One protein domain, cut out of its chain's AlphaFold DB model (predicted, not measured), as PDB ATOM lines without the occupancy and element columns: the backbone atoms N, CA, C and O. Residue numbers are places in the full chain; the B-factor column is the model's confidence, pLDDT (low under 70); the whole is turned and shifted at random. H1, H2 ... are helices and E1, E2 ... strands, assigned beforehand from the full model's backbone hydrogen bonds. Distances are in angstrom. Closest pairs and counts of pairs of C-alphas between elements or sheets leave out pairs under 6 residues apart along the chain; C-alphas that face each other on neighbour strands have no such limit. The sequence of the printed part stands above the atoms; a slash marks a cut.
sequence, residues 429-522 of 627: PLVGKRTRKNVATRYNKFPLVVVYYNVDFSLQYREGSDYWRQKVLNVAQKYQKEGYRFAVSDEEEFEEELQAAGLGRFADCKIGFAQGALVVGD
ATOM      1  N   PRO A 429     273.261 238.366 253.625       90.62
ATOM      2  CA  PRO A 429     273.435 236.931 253.792       90.62
ATOM      3  C   PRO A 429     272.436 236.205 252.883       90.62
ATOM      4  O   PRO A 429     271.436 236.795 252.457       90.62
ATOM      5  N   LEU A 430     272.656 234.917 252.638       92.38
ATOM      6  CA  LEU A 430     271.830 234.093 251.756       92.38
ATOM      7  C   LEU A 430     270.344 234.146 252.129       92.38
ATOM      8  O   LEU A 430     269.490 234.207 251.249       92.38
ATOM      9  N   VAL A 431     270.047 234.142 253.432       93.81
ATOM     10  CA  VAL A 431     268.724 234.459 253.985       93.81
ATOM     11  C   VAL A 431     268.929 235.292 255.246       93.81
ATOM     12  O   VAL A 431     269.490 234.798 256.224       93.81
ATOM     13  N   GLY A 432     268.474 236.541 255.257       92.06
ATOM     14  CA  GLY A 432     268.528 237.414 256.439       92.06
ATOM     15  C   GLY A 432     267.175 238.042 256.760       92.06
ATOM     16  O   GLY A 432     266.216 237.844 256.013       92.06
ATOM     17  N   LYS A 433     267.112 238.793 257.866       91.50
ATOM     18  CA  LYS A 433     265.921 239.557 258.256       91.50
ATOM     19  C   LYS A 433     265.809 240.835 257.421       91.50
ATOM     20  O   LYS A 433     266.645 241.734 257.540       91.50
ATOM     21  N   ARG A 434     264.751 240.929 256.618       91.00
ATOM     22  CA  ARG A 434     264.346 242.158 255.931       91.00
ATOM     23  C   ARG A 434     263.338 242.910 256.796       91.00
ATOM     24  O   ARG A 434     262.318 242.337 257.171       91.00
ATOM     25  N   THR A 435     263.635 244.177 257.058       88.00
ATOM     26  CA  THR A 435     262.839 245.137 257.842       88.00
ATOM     27  C   THR A 435     262.591 246.395 257.010       88.00
ATOM     28  O   THR A 435     263.279 246.626 256.011       88.00
ATOM     29  N   ARG A 436     261.651 247.252 257.415       83.06
ATOM     30  CA  ARG A 436     261.421 248.576 256.804       83.06
ATOM     31  C   ARG A 436     262.670 249.451 256.844       83.06
ATOM     32  O   ARG A 436     262.892 250.274 255.961       83.06
ATOM     33  N   LYS A 437     263.533 249.220 257.836       79.44
ATOM     34  CA  LYS A 437     264.818 249.910 257.960       79.44
ATOM     35  C   LYS A 437     265.851 249.447 256.942       79.44
ATOM     36  O   LYS A 437     266.700 250.222 256.580       79.44
ATOM     37  N   ASN A 438     265.836 248.214 256.449       80.88
ATOM     38  CA  ASN A 438     266.912 247.756 255.555       80.88
ATOM     39  C   ASN A 438     266.440 247.378 254.146       80.88
ATOM     40  O   ASN A 438     267.268 247.079 253.283       80.88
ATOM     41  N   VAL A 439     265.130 247.414 253.884       82.19
ATOM     42  CA  VAL A 439     264.554 247.023 252.592       82.19
ATOM     43  C   VAL A 439     265.117 247.843 251.429       82.19
ATOM     44  O   VAL A 439     265.502 247.273 250.412       82.19
ATOM     45  N   ALA A 440     265.246 249.156 251.608       73.69
ATOM     46  CA  ALA A 440     265.704 250.092 250.584       73.69
ATOM     47  C   ALA A 440     267.181 249.942 250.196       73.69
ATOM     48  O   ALA A 440     267.559 250.208 249.055       73.69
ATOM     49  N   THR A 441     268.026 249.531 251.138       72.81
ATOM     50  CA  THR A 441     269.485 249.544 250.970       72.81
ATOM     51  C   THR A 441     270.064 248.146 250.776       72.81
ATOM     52  O   THR A 441     270.978 247.960 249.972       72.81
ATOM     53  N   ARG A 442     269.531 247.152 251.497       80.19
ATOM     54  CA  ARG A 442     270.056 245.781 251.558       80.19
ATOM     55  C   ARG A 442     269.251 244.800 250.705       80.19
ATOM     56  O   ARG A 442     269.831 243.892 250.116       80.19
ATOM     57  N   TYR A 443     267.934 244.977 250.615       84.44
ATOM     58  CA  TYR A 443     267.020 244.053 249.927       84.44
ATOM     59  C   TYR A 443     266.363 244.685 248.690       84.44
ATOM     60  O   TYR A 443     265.181 244.476 248.428       84.44
ATOM     61  N   ASN A 444     267.147 245.437 247.916       75.75
ATOM     62  CA  ASN A 444     266.706 246.167 246.722       75.75
ATOM     63  C   ASN A 444     267.063 245.479 245.385       75.75
ATOM     64  O   ASN A 444     266.859 246.064 244.324       75.75
ATOM     65  N   LYS A 445     267.591 244.246 245.422       76.81
ATOM     66  CA  LYS A 445     267.931 243.442 244.234       76.81
ATOM     67  C   LYS A 445     266.897 242.349 243.981       76.81
ATOM     68  O   LYS A 445     266.546 241.611 244.901       76.81
ATOM     69  N   PHE A 446     266.496 242.200 242.718       77.06
ATOM     70  CA  PHE A 446     265.453 241.271 242.278       77.06
ATOM     71  C   PHE A 446     265.977 240.238 241.279       77.06
ATOM     72  O   PHE A 446     266.932 240.533 240.559       77.06
ATOM     73  N   PRO A 447     265.362 239.040 241.217       82.69
ATOM     74  CA  PRO A 447     264.162 238.606 241.951       82.69
ATOM     75  C   PRO A 447     264.420 238.293 243.440       82.69
ATOM     76  O   PRO A 447     265.380 237.607 243.780       82.69
ATOM     77  N   LEU A 448     263.541 238.779 244.330       84.81
ATOM     78  CA  LEU A 448     263.614 238.581 245.786       84.81
ATOM     79  C   LEU A 448     262.403 237.781 246.278       84.81
ATOM     80  O   LEU A 448     261.256 238.204 246.122       84.81
ATOM     81  N   VAL A 449     262.674 236.646 246.914       84.44
ATOM     82  CA  VAL A 449     261.681 235.792 247.571       84.44
ATOM     83  C   VAL A 449     261.653 236.119 249.059       84.44
ATOM     84  O   VAL A 449     262.694 236.071 249.719       84.44
ATOM     85  N   VAL A 450     260.475 236.426 249.603       88.31
ATOM     86  CA  VAL A 450     260.323 236.768 251.021       88.31
ATOM     87  C   VAL A 450     259.346 235.825 251.703       88.31
ATOM     88  O   VAL A 450     258.227 235.594 251.246       88.31
ATOM     89  N   VAL A 451     259.788 235.258 252.820       87.19
ATOM     90  CA  VAL A 451     258.955 234.401 253.664       87.19
ATOM     91  C   VAL A 451     258.546 235.188 254.900       87.19
ATOM     92  O   VAL A 451     259.407 235.647 255.651       87.19
ATOM     93  N   TYR A 452     257.239 235.343 255.086       85.12
ATOM     94  CA  TYR A 452     256.648 236.118 256.169       85.12
ATOM     95  C   TYR A 452     256.139 235.208 257.286       85.12
ATOM     96  O   TYR A 452     255.446 234.217 257.026       85.12
ATOM     97  N   TYR A 453     256.506 235.558 258.515       83.56
ATOM     98  CA  TYR A 453     256.049 234.978 259.783       83.56
ATOM     99  C   TYR A 453     256.383 235.968 260.915       83.56
ATOM    100  O   TYR A 453     256.869 237.057 260.630       83.56
ATOM    101  N   ASN A 454     256.153 235.624 262.184       85.81
ATOM    102  CA  ASN A 454     256.570 236.457 263.320       85.81
ATOM    103  C   ASN A 454     258.107 236.409 263.493       85.81
ATOM    104  O   ASN A 454     258.640 235.503 264.142       85.81
ATOM    105  N   VAL A 455     258.830 237.312 262.818       89.69
ATOM    106  CA  VAL A 455     260.299 237.290 262.737       89.69
ATOM    107  C   VAL A 455     260.897 238.129 263.855       89.69
ATOM    108  O   VAL A 455     261.176 239.324 263.700       89.69
ATOM    109  N   ASP A 456     261.254 237.458 264.940       88.12
ATOM    110  CA  ASP A 456     261.958 238.063 266.060       88.12
ATOM    111  C   ASP A 456     263.258 237.305 266.375       88.12
ATOM    112  O   ASP A 456     263.253 236.131 266.750       88.12
ATOM    113  N   PHE A 457     264.394 237.980 266.183       88.19
ATOM    114  CA  PHE A 457     265.719 237.435 266.473       88.19
ATOM    115  C   PHE A 457     266.309 237.935 267.803       88.19
ATOM    116  O   PHE A 457     267.466 237.627 268.117       88.19
ATOM    117  N   SER A 458     265.496 238.606 268.627       86.56
ATOM    118  CA  SER A 458     265.823 238.877 270.022       86.56
ATOM    119  C   SER A 458     266.119 237.575 270.768       86.56
ATOM    120  O   SER A 458     265.631 236.495 270.420       86.56
ATOM    121  N   LEU A 459     266.939 237.674 271.817       82.88
ATOM    122  CA  LEU A 459     267.477 236.518 272.546       82.88
ATOM    123  C   LEU A 459     266.411 235.493 272.959       82.88
ATOM    124  O   LEU A 459     266.691 234.300 272.965       82.88
ATOM    125  N   GLN A 460     265.201 235.954 273.272       84.50
ATOM    126  CA  GLN A 460     264.100 235.128 273.763       84.50
ATOM    127  C   GLN A 460     263.308 234.398 272.658       84.50
ATOM    128  O   GLN A 460     262.714 233.361 272.937       84.50
ATOM    129  N   TYR A 461     263.310 234.897 271.414       86.25
ATOM    130  CA  TYR A 461     262.498 234.349 270.310       86.25
ATOM    131  C   TYR A 461     263.322 233.850 269.112       86.25
ATOM    132  O   TYR A 461     262.795 233.199 268.205       86.25
ATOM    133  N   ARG A 462     264.641 234.074 269.142       88.44
ATOM    134  CA  ARG A 462     265.590 233.725 268.079       88.44
ATOM    135  C   ARG A 462     265.516 232.281 267.601       88.44
ATOM    136  O   ARG A 462     265.687 232.050 266.408       88.44
ATOM    137  N   GLU A 463     265.298 231.316 268.491       88.12
ATOM    138  CA  GLU A 463     265.229 229.901 268.102       88.12
ATOM    139  C   GLU A 463     264.034 229.612 267.187       88.12
ATOM    140  O   GLU A 463     264.180 228.915 266.181       88.12
ATOM    141  N   GLY A 464     262.869 230.195 267.488       87.19
ATOM    142  CA  GLY A 464     261.667 230.051 266.665       87.19
ATOM    143  C   GLY A 464     261.843 230.685 265.287       87.19
ATOM    144  O   GLY A 464     261.500 230.078 264.268       87.19
ATOM    145  N   SER A 465     262.461 231.866 265.245       90.75
ATOM    146  CA  SER A 465     262.757 232.544 263.983       90.75
ATOM    147  C   SER A 465     263.799 231.805 263.151       90.75
ATOM    148  O   SER A 465     263.605 231.586 261.952       90.75
ATOM    149  N   ASP A 466     264.894 231.349 263.768       91.12
ATOM    150  CA  ASP A 466     265.911 230.611 263.027       91.12
ATOM    151  C   ASP A 466     265.371 229.269 262.518       91.12
ATOM    152  O   ASP A 466     265.671 228.897 261.389       91.12
ATOM    153  N   TYR A 467     264.485 228.586 263.254       89.69
ATOM    154  CA  TYR A 467     263.853 227.348 262.784       89.69
ATOM    155  C   TYR A 467     263.185 227.503 261.406       89.69
ATOM    156  O   TYR A 467     263.438 226.705 260.493       89.69
ATOM    157  N   TRP A 468     262.368 228.543 261.215       86.19
ATOM    158  CA  TRP A 468     261.742 228.815 259.918       86.19
ATOM    159  C   TRP A 468     262.760 229.271 258.879       86.19
ATOM    160  O   TRP A 468     262.762 228.772 257.750       86.19
ATOM    161  N   ARG A 469     263.690 230.147 259.267       93.62
ATOM    162  CA  ARG A 469     264.778 230.601 258.397       93.62
ATOM    163  C   ARG A 469     265.630 229.445 257.855       93.62
ATOM    164  O   ARG A 469     265.963 229.458 256.671       93.62
ATOM    165  N   GLN A 470     265.945 228.425 258.655       93.12
ATOM    166  CA  GLN A 470     266.705 227.247 258.210       93.12
ATOM    167  C   GLN A 470     265.974 226.472 257.104       93.12
ATOM    168  O   GLN A 470     266.605 225.961 256.175       93.12
ATOM    169  N   LYS A 471     264.635 226.420 257.140       89.69
ATOM    170  CA  LYS A 471     263.846 225.829 256.047       89.69
ATOM    171  C   LYS A 471     263.989 226.635 254.760       89.69
ATOM    172  O   LYS A 471     264.197 226.043 253.703       89.69
ATOM    173  N   VAL A 472     263.951 227.965 254.858       91.44
ATOM    174  CA  VAL A 472     264.180 228.860 253.713       91.44
ATOM    175  C   VAL A 472     265.596 228.683 253.162       91.44
ATOM    176  O   VAL A 472     265.757 228.536 251.955       91.44
ATOM    177  N   LEU A 473     266.615 228.593 254.022       94.44
ATOM    178  CA  LEU A 473     268.010 228.366 253.619       94.44
ATOM    179  C   LEU A 473     268.190 227.089 252.787       94.44
ATOM    180  O   LEU A 473     268.889 227.109 251.775       94.44
ATOM    181  N   ASN A 474     267.534 225.990 253.173       92.25
ATOM    182  CA  ASN A 474     267.604 224.718 252.442       92.25
ATOM    183  C   ASN A 474     267.067 224.814 251.005       92.25
ATOM    184  O   ASN A 474     267.489 224.041 250.138       92.25
ATOM    185  N   VAL A 475     266.144 225.747 250.761       91.38
ATOM    186  CA  VAL A 475     265.643 226.077 249.426       91.38
ATOM    187  C   VAL A 475     266.593 227.058 248.749       91.38
ATOM    188  O   VAL A 475     267.116 226.739 247.685       91.38
ATOM    189  N   ALA A 476     266.885 228.191 249.392       92.38
ATOM    190  CA  ALA A 476     267.709 229.276 248.860       92.38
ATOM    191  C   ALA A 476     269.068 228.791 248.336       92.38
ATOM    192  O   ALA A 476     269.518 229.219 247.274       92.38
ATOM    193  N   GLN A 477     269.696 227.831 249.024       94.56
ATOM    194  CA  GLN A 477     270.990 227.288 248.613       94.56
ATOM    195  C   GLN A 477     270.987 226.640 247.217       94.56
ATOM    196  O   GLN A 477     272.030 226.616 246.569       94.56
ATOM    197  N   LYS A 478     269.831 226.168 246.727       93.62
ATOM    198  CA  LYS A 478     269.686 225.565 245.392       93.62
ATOM    199  C   LYS A 478     269.661 226.611 244.274       93.62
ATOM    200  O   LYS A 478     270.084 226.306 243.167       93.62
ATOM    201  N   TYR A 479     269.238 227.834 244.588       90.75
ATOM    202  CA  TYR A 479     268.978 228.909 243.625       90.75
ATOM    203  C   TYR A 479     270.084 229.977 243.577       90.75
ATOM    204  O   TYR A 479     269.955 230.972 242.871       90.75
ATOM    205  N   GLN A 480     271.204 229.780 244.288       85.12
ATOM    206  CA  GLN A 480     272.297 230.767 244.365       85.12
ATOM    207  C   GLN A 480     272.872 231.164 242.996       85.12
ATOM    208  O   GLN A 480     273.340 232.286 242.825       85.12
ATOM    209  N   LYS A 481     272.853 230.246 242.019       86.00
ATOM    210  CA  LYS A 481     273.363 230.485 240.657       86.00
ATOM    211  C   LYS A 481     272.336 231.127 239.722       86.00
ATOM    212  O   LYS A 481     272.704 231.568 238.643       86.00
ATOM    213  N   GLU A 482     271.072 231.167 240.130       84.94
ATOM    214  CA  GLU A 482     269.940 231.621 239.312       84.94
ATOM    215  C   GLU A 482     269.586 233.095 239.578       84.94
ATOM    216  O   GLU A 482     268.610 233.609 239.046       84.94
ATOM    217  N   GLY A 483     270.372 233.790 240.408       78.75
ATOM    218  CA  GLY A 483     270.195 235.218 240.695       78.75
ATOM    219  C   GLY A 483     269.080 235.543 241.694       78.75
ATOM    220  O   GLY A 483     268.886 236.714 242.015       78.75
ATOM    221  N   TYR A 484     268.379 234.539 242.232       85.12
ATOM    222  CA  TYR A 484     267.361 234.747 243.262       85.12
ATOM    223  C   TYR A 484     267.977 235.149 244.602       85.12
ATOM    224  O   TYR A 484     268.911 234.521 245.109       85.12
ATOM    225  N   ARG A 485     267.394 236.178 245.213       88.19
ATOM    226  CA  ARG A 485     267.651 236.587 246.593       88.19
ATOM    227  C   ARG A 485     266.545 236.064 247.500       88.19
ATOM    228  O   ARG A 485     265.406 235.901 247.067       88.19
ATOM    229  N   PHE A 486     266.875 235.831 248.767       92.56
ATOM    230  CA  PHE A 486     265.929 235.329 249.760       92.56
ATOM    231  C   PHE A 486     266.005 236.148 251.048       92.56
ATOM    232  O   PHE A 486     267.078 236.570 251.481       92.56
ATOM    233  N   ALA A 487     264.856 236.352 251.682       93.56
ATOM    234  CA  ALA A 487     264.764 236.997 252.985       93.56
ATOM    235  C   ALA A 487     263.614 236.426 253.816       93.56
ATOM    236  O   ALA A 487     262.698 235.786 253.296       93.56
ATOM    237  N   VAL A 488     263.667 236.695 255.116       92.75
ATOM    238  CA  VAL A 488     262.537 236.524 256.030       92.75
ATOM    239  C   VAL A 488     262.100 237.895 256.533       92.75
ATOM    240  O   VAL A 488     262.954 238.749 256.783       92.75
ATOM    241  N   SER A 489     260.799 238.117 256.664       92.44
ATOM    242  CA  SER A 489     260.241 239.391 257.127       92.44
ATOM    243  C   SER A 489     259.164 239.172 258.162       92.44
ATOM    244  O   SER A 489     258.412 238.204 258.074       92.44
ATOM    245  N   ASP A 490     259.106 240.087 259.121       90.56
ATOM    246  CA  ASP A 490     258.042 240.077 260.102       90.56
ATOM    247  C   ASP A 490     256.693 240.388 259.434       90.56
ATOM    248  O   ASP A 490     256.589 241.298 258.607       90.56
ATOM    249  N   GLU A 491     255.672 239.588 259.722       84.38
ATOM    250  CA  GLU A 491     254.369 239.732 259.073       84.38
ATOM    251  C   GLU A 491     253.558 240.926 259.584       84.38
ATOM    252  O   GLU A 491     252.744 241.454 258.826       84.38
ATOM    253  N   GLU A 492     253.787 241.373 260.822       87.56
ATOM    254  CA  GLU A 492     253.144 242.572 261.366       87.56
ATOM    255  C   GLU A 492     253.793 243.821 260.763       87.56
ATOM    256  O   GLU A 492     253.105 244.718 260.272       87.56
ATOM    257  N   GLU A 493     255.129 243.844 260.691       87.50
ATOM    258  CA  GLU A 493     255.881 244.941 260.076       87.50
ATOM    259  C   GLU A 493     255.502 245.147 258.597       87.50
ATOM    260  O   GLU A 493     255.492 246.281 258.110       87.50
ATOM    261  N   PHE A 494     255.145 244.087 257.871       85.00
ATOM    262  CA  PHE A 494     254.798 244.140 256.446       85.00
ATOM    263  C   PHE A 494     253.334 243.773 256.151       85.00
ATOM    264  O   PHE A 494     253.022 243.293 255.059       85.00
ATOM    265  N   GLU A 495     252.417 244.037 257.087       81.56
ATOM    266  CA  GLU A 495     250.995 243.701 256.930       81.56
ATOM    267  C   GLU A 495     250.372 244.315 255.658       81.56
ATOM    268  O   GLU A 495     249.659 243.627 254.927       81.56
ATOM    269  N   GLU A 496     250.679 245.574 255.338       77.31
ATOM    270  CA  GLU A 496     250.167 246.246 254.131       77.31
ATOM    271  C   GLU A 496     250.637 245.568 252.834       77.31
ATOM    272  O   GLU A 496     249.863 245.401 251.890       77.31
ATOM    273  N   GLU A 497     251.899 245.131 252.797       77.19
ATOM    274  CA  GLU A 497     252.484 244.424 251.655       77.19
ATOM    275  C   GLU A 497     251.822 243.052 251.464       77.19
ATOM    276  O   GLU A 497     251.473 242.669 250.346       77.19
ATOM    277  N   LEU A 498     251.582 242.337 252.566       73.44
ATOM    278  CA  LEU A 498     250.880 241.056 252.571       73.44
ATOM    279  C   LEU A 498     249.427 241.189 252.102       73.44
ATOM    280  O   LEU A 498     248.973 240.394 251.275       73.44
ATOM    281  N   GLN A 499     248.707 242.207 252.578       69.12
ATOM    282  CA  GLN A 499     247.344 242.500 252.129       69.12
ATOM    283  C   GLN A 499     247.304 242.812 250.629       69.12
ATOM    284  O   GLN A 499     246.470 242.256 249.912       69.12
ATOM    285  N   ALA A 500     248.234 243.637 250.138       64.00
ATOM    286  CA  ALA A 500     248.345 243.968 248.718       64.00
ATOM    287  C   ALA A 500     248.654 242.738 247.842       64.00
ATOM    288  O   ALA A 500     248.128 242.626 246.733       64.00
ATOM    289  N   ALA A 501     249.443 241.792 248.361       63.12
ATOM    290  CA  ALA A 501     249.754 240.524 247.703       63.12
ATOM    291  C   ALA A 501     248.620 239.479 247.784       63.12
ATOM    292  O   ALA A 501     248.749 238.387 247.229       63.12
ATOM    293  N   GLY A 502     247.512 239.777 248.475       64.50
ATOM    294  CA  GLY A 502     246.406 238.837 248.688       64.50
ATOM    295  C   GLY A 502     246.703 237.743 249.724       64.50
ATOM    296  O   GLY A 502     245.992 236.740 249.785       64.50
ATOM    297  N   LEU A 503     247.738 237.923 250.547       66.06
ATOM    298  CA  LEU A 503     248.192 236.985 251.573       66.06
ATOM    299  C   LEU A 503     247.695 237.448 252.958       66.06
ATOM    300  O   LEU A 503     248.439 238.013 253.752       66.06
ATOM    301  N   GLY A 504     246.402 237.252 253.245       57.16
ATOM    302  CA  GLY A 504     245.764 237.658 254.514       57.16
ATOM    303  C   GLY A 504     246.193 236.846 255.752       57.16
ATOM    304  O   GLY A 504     246.916 235.862 255.642       57.16
ATOM    305  N   ARG A 505     245.712 237.232 256.950       53.06
ATOM    306  CA  ARG A 505     246.149 236.763 258.296       53.06
ATOM    307  C   ARG A 505     246.069 235.248 258.610       53.06
ATOM    308  O   ARG A 505     246.540 234.858 259.668       53.06
ATOM    309  N   PHE A 506     245.540 234.386 257.738       45.34
ATOM    310  CA  PHE A 506     245.135 233.009 258.096       45.34
ATOM    311  C   PHE A 506     246.043 231.866 257.594       45.34
ATOM    312  O   PHE A 506     245.574 230.738 257.468       45.34
ATOM    313  N   ALA A 507     247.321 232.113 257.295       46.12
ATOM    314  CA  ALA A 507     248.262 231.044 256.937       46.12
ATOM    315  C   ALA A 507     249.461 231.016 257.894       46.12
ATOM    316  O   ALA A 507     250.108 232.044 258.078       46.12
ATOM    317  N   ASP A 508     249.781 229.831 258.427       45.50
ATOM    318  CA  ASP A 508     250.873 229.575 259.390       45.50
ATOM    319  C   ASP A 508     252.288 229.872 258.834       45.50
ATOM    320  O   ASP A 508     253.273 229.878 259.570       45.50
ATOM    321  N   CYS A 509     252.410 230.095 257.520       47.03
ATOM    322  CA  CYS A 509     253.603 230.585 256.829       47.03
ATOM    323  C   CYS A 509     253.171 231.187 255.483       47.03
ATOM    324  O   CYS A 509     252.584 230.486 254.652       47.03
ATOM    325  N   LYS A 510     253.444 232.478 255.253       56.19
ATOM    326  CA  LYS A 510     253.071 233.176 254.010       56.19
ATOM    327  C   LYS A 510     254.316 233.352 253.154       56.19
ATOM    328  O   LYS A 510     255.248 234.060 253.525       56.19
ATOM    329  N   ILE A 511     254.343 232.701 251.997       51.75
ATOM    330  CA  ILE A 511     255.408 232.893 251.008       51.75
ATOM    331  C   ILE A 511     254.899 233.912 249.994       51.75
ATOM    332  O   ILE A 511     253.908 233.660 249.312       51.75
ATOM    333  N   GLY A 512     255.576 235.054 249.908       47.56
ATOM    334  CA  GLY A 512     255.251 236.120 248.968       47.56
ATOM    335  C   GLY A 512     256.486 236.585 248.203       47.56
ATOM    336  O   GLY A 512     257.626 236.442 248.647       47.56
ATOM    337  N   PHE A 513     256.275 237.175 247.034       46.19
ATOM    338  CA  PHE A 513     257.297 238.027 246.432       46.19
ATOM    339  C   PHE A 513     257.181 239.404 247.080       46.19
ATOM    340  O   PHE A 513     256.062 239.868 247.297       46.19
ATOM    341  N   ALA A 514     258.306 240.036 247.426       49.62
ATOM    342  CA  ALA A 514     258.262 241.350 248.060       49.62
ATOM    343  C   ALA A 514     257.801 242.415 247.062       49.62
ATOM    344  O   ALA A 514     258.620 242.984 246.347       49.62
ATOM    345  N   GLN A 515     256.497 242.642 246.954       46.62
ATOM    346  CA  GLN A 515     255.894 243.330 245.824       46.62
ATOM    347  C   GLN A 515     256.312 244.805 245.759       46.62
ATOM    348  O   GLN A 515     256.565 245.298 244.671       46.62
ATOM    349  N   GLY A 516     256.486 245.495 246.893       48.78
ATOM    350  CA  GLY A 516     256.826 246.927 246.910       48.78
ATOM    351  C   GLY A 516     258.252 247.236 246.443       48.78
ATOM    352  O   GLY A 516     258.465 248.091 245.585       48.78
ATOM    353  N   ALA A 517     259.242 246.507 246.961       47.09
ATOM    354  CA  ALA A 517     260.630 246.676 246.541       47.09
ATOM    355  C   ALA A 517     260.844 246.098 245.124       47.09
ATOM    356  O   ALA A 517     261.503 246.740 244.304       47.09
ATOM    357  N   LEU A 518     260.215 244.948 244.813       44.53
ATOM    358  CA  LEU A 518     260.226 244.313 243.483       44.53
ATOM    359  C   LEU A 518     259.676 245.258 242.422       44.53
ATOM    360  O   LEU A 518     260.234 245.324 241.338       44.53
ATOM    361  N   VAL A 519     258.638 246.029 242.751       59.75
ATOM    362  CA  VAL A 519     258.047 247.018 241.848       59.75
ATOM    363  C   VAL A 519     259.050 248.102 241.457       59.75
ATOM    364  O   VAL A 519     259.163 248.391 240.271       59.75
ATOM    365  N   VAL A 520     259.795 248.684 242.405       61.75
ATOM    366  CA  VAL A 520     260.756 249.759 242.085       61.75
ATOM    367  C   VAL A 520     261.970 249.216 241.331       61.75
ATOM    368  O   VAL A 520     262.381 249.808 240.332       61.75
ATOM    369  N   GLY A 521     262.514 248.079 241.771       63.16
ATOM    370  CA  GLY A 521     263.701 247.462 241.174       63.16
ATOM    371  C   GLY A 521     263.443 246.600 239.932       63.16
ATOM    372  O   GLY A 521     264.390 246.014 239.414       63.16
ATOM    373  N   ASP A 522     262.205 246.504 239.433       70.06
ATOM    374  CA  ASP A 522     261.900 245.780 238.193       70.06
ATOM    375  C   ASP A 522     262.470 246.531 236.983       70.06
ATOM    376  O   ASP A 522     261.879 247.489 236.471       70.06
TER     377      ASP A 522
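This is residues 429 to 522 of the 627 residues of the protein "Protein disulfide-isomerase domain protein" of Teladorsagia circumcincta (UniProt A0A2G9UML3). A twisted sheet of four strands has one long helix, H1, packed along one face, while two short helices, H2 and H3, only graze the sheet. The long link from E1 to E2, residues 435 to 447, loops past on the side of the sheet away from H1, and residues 458 to 463, which include the beginning of H1, stick out. The printed part has 94 residues, with three named helices and four named strands in the order E1 E2 H1 E3 H2 E4 H3; the sheet runs E1 E3 E2 E4 and is mixed, and the class is mixed, helices and strands. It is compact, with a radius of gyration of the C-alphas of 12.5 A and spans of 36 by 29 by 23 A.

The inner strands are E3, residues 485 to 490, 16.9 A long, and E2, residues 448 to 453, 16.3 A long. The edge strands are E1, residues 431 to 434, 9.1 A, beginning at C-alpha 431 at (268.724, 234.459, 253.985), and E4, residues 510 to 513, 9.9 A. H1, residues 462 to 476, is 19.8 A long and begins at C-alpha 462 at (265.590, 233.725, 268.079). H2 holds residues 495 to 500, 8.6 A, and H3 residues 515 to 521, 10.0 A, ending at C-alpha 521 at (263.701, 247.462, 241.174).

E3 and E2 are parallel at 25 degrees, with N 449 and O 485 2.8 A apart, within hydrogen-bond range. E1 and E3 are parallel at 45 degrees, with N 434 and O 488 at 2.8 A. E2 and E4 are antiparallel at 157 degrees, with N 452 and O 510 at 2.8 A. The sheet is only just strongly twisted, its C-alphas lying up to 4.1 A off the best plane. H1 is on one face, making two layers, a sheet and a helix over it; its height over the sheet is 9.0 A. It lies over E3 and runs along the strands, at 25 degrees to E3 on the local plane; their closest C-alphas, of Ala 476 and Phe 486, are 6.4 A apart. E2, H1 and E3 form a strand-helix-strand unit, two parallel neighbour strands with a helix between, with a right-handed crossover. H2 only grazes the sheet with residues 495 to 498, and H3 with residues 515 to 518. H2 and H3 are close but not clearly touching, about perpendicular at 79 degrees, with the closest C-alphas, of Glu 497 and Gln 515, 6.8 A apart. H1 is apart from both. Every O i to N i+4 pair is within hydrogen-bond range in H2 and H3, and 8 of 11 in H1.

The C-alphas farthest apart, of Gln 460 and Asp 522, are 37.2 A apart. The printed part has no cut, and its one long link, E1 to E2, has 13 residues. The mean pLDDT of the printed part is 78.4; residues 499 to 521 are under 70.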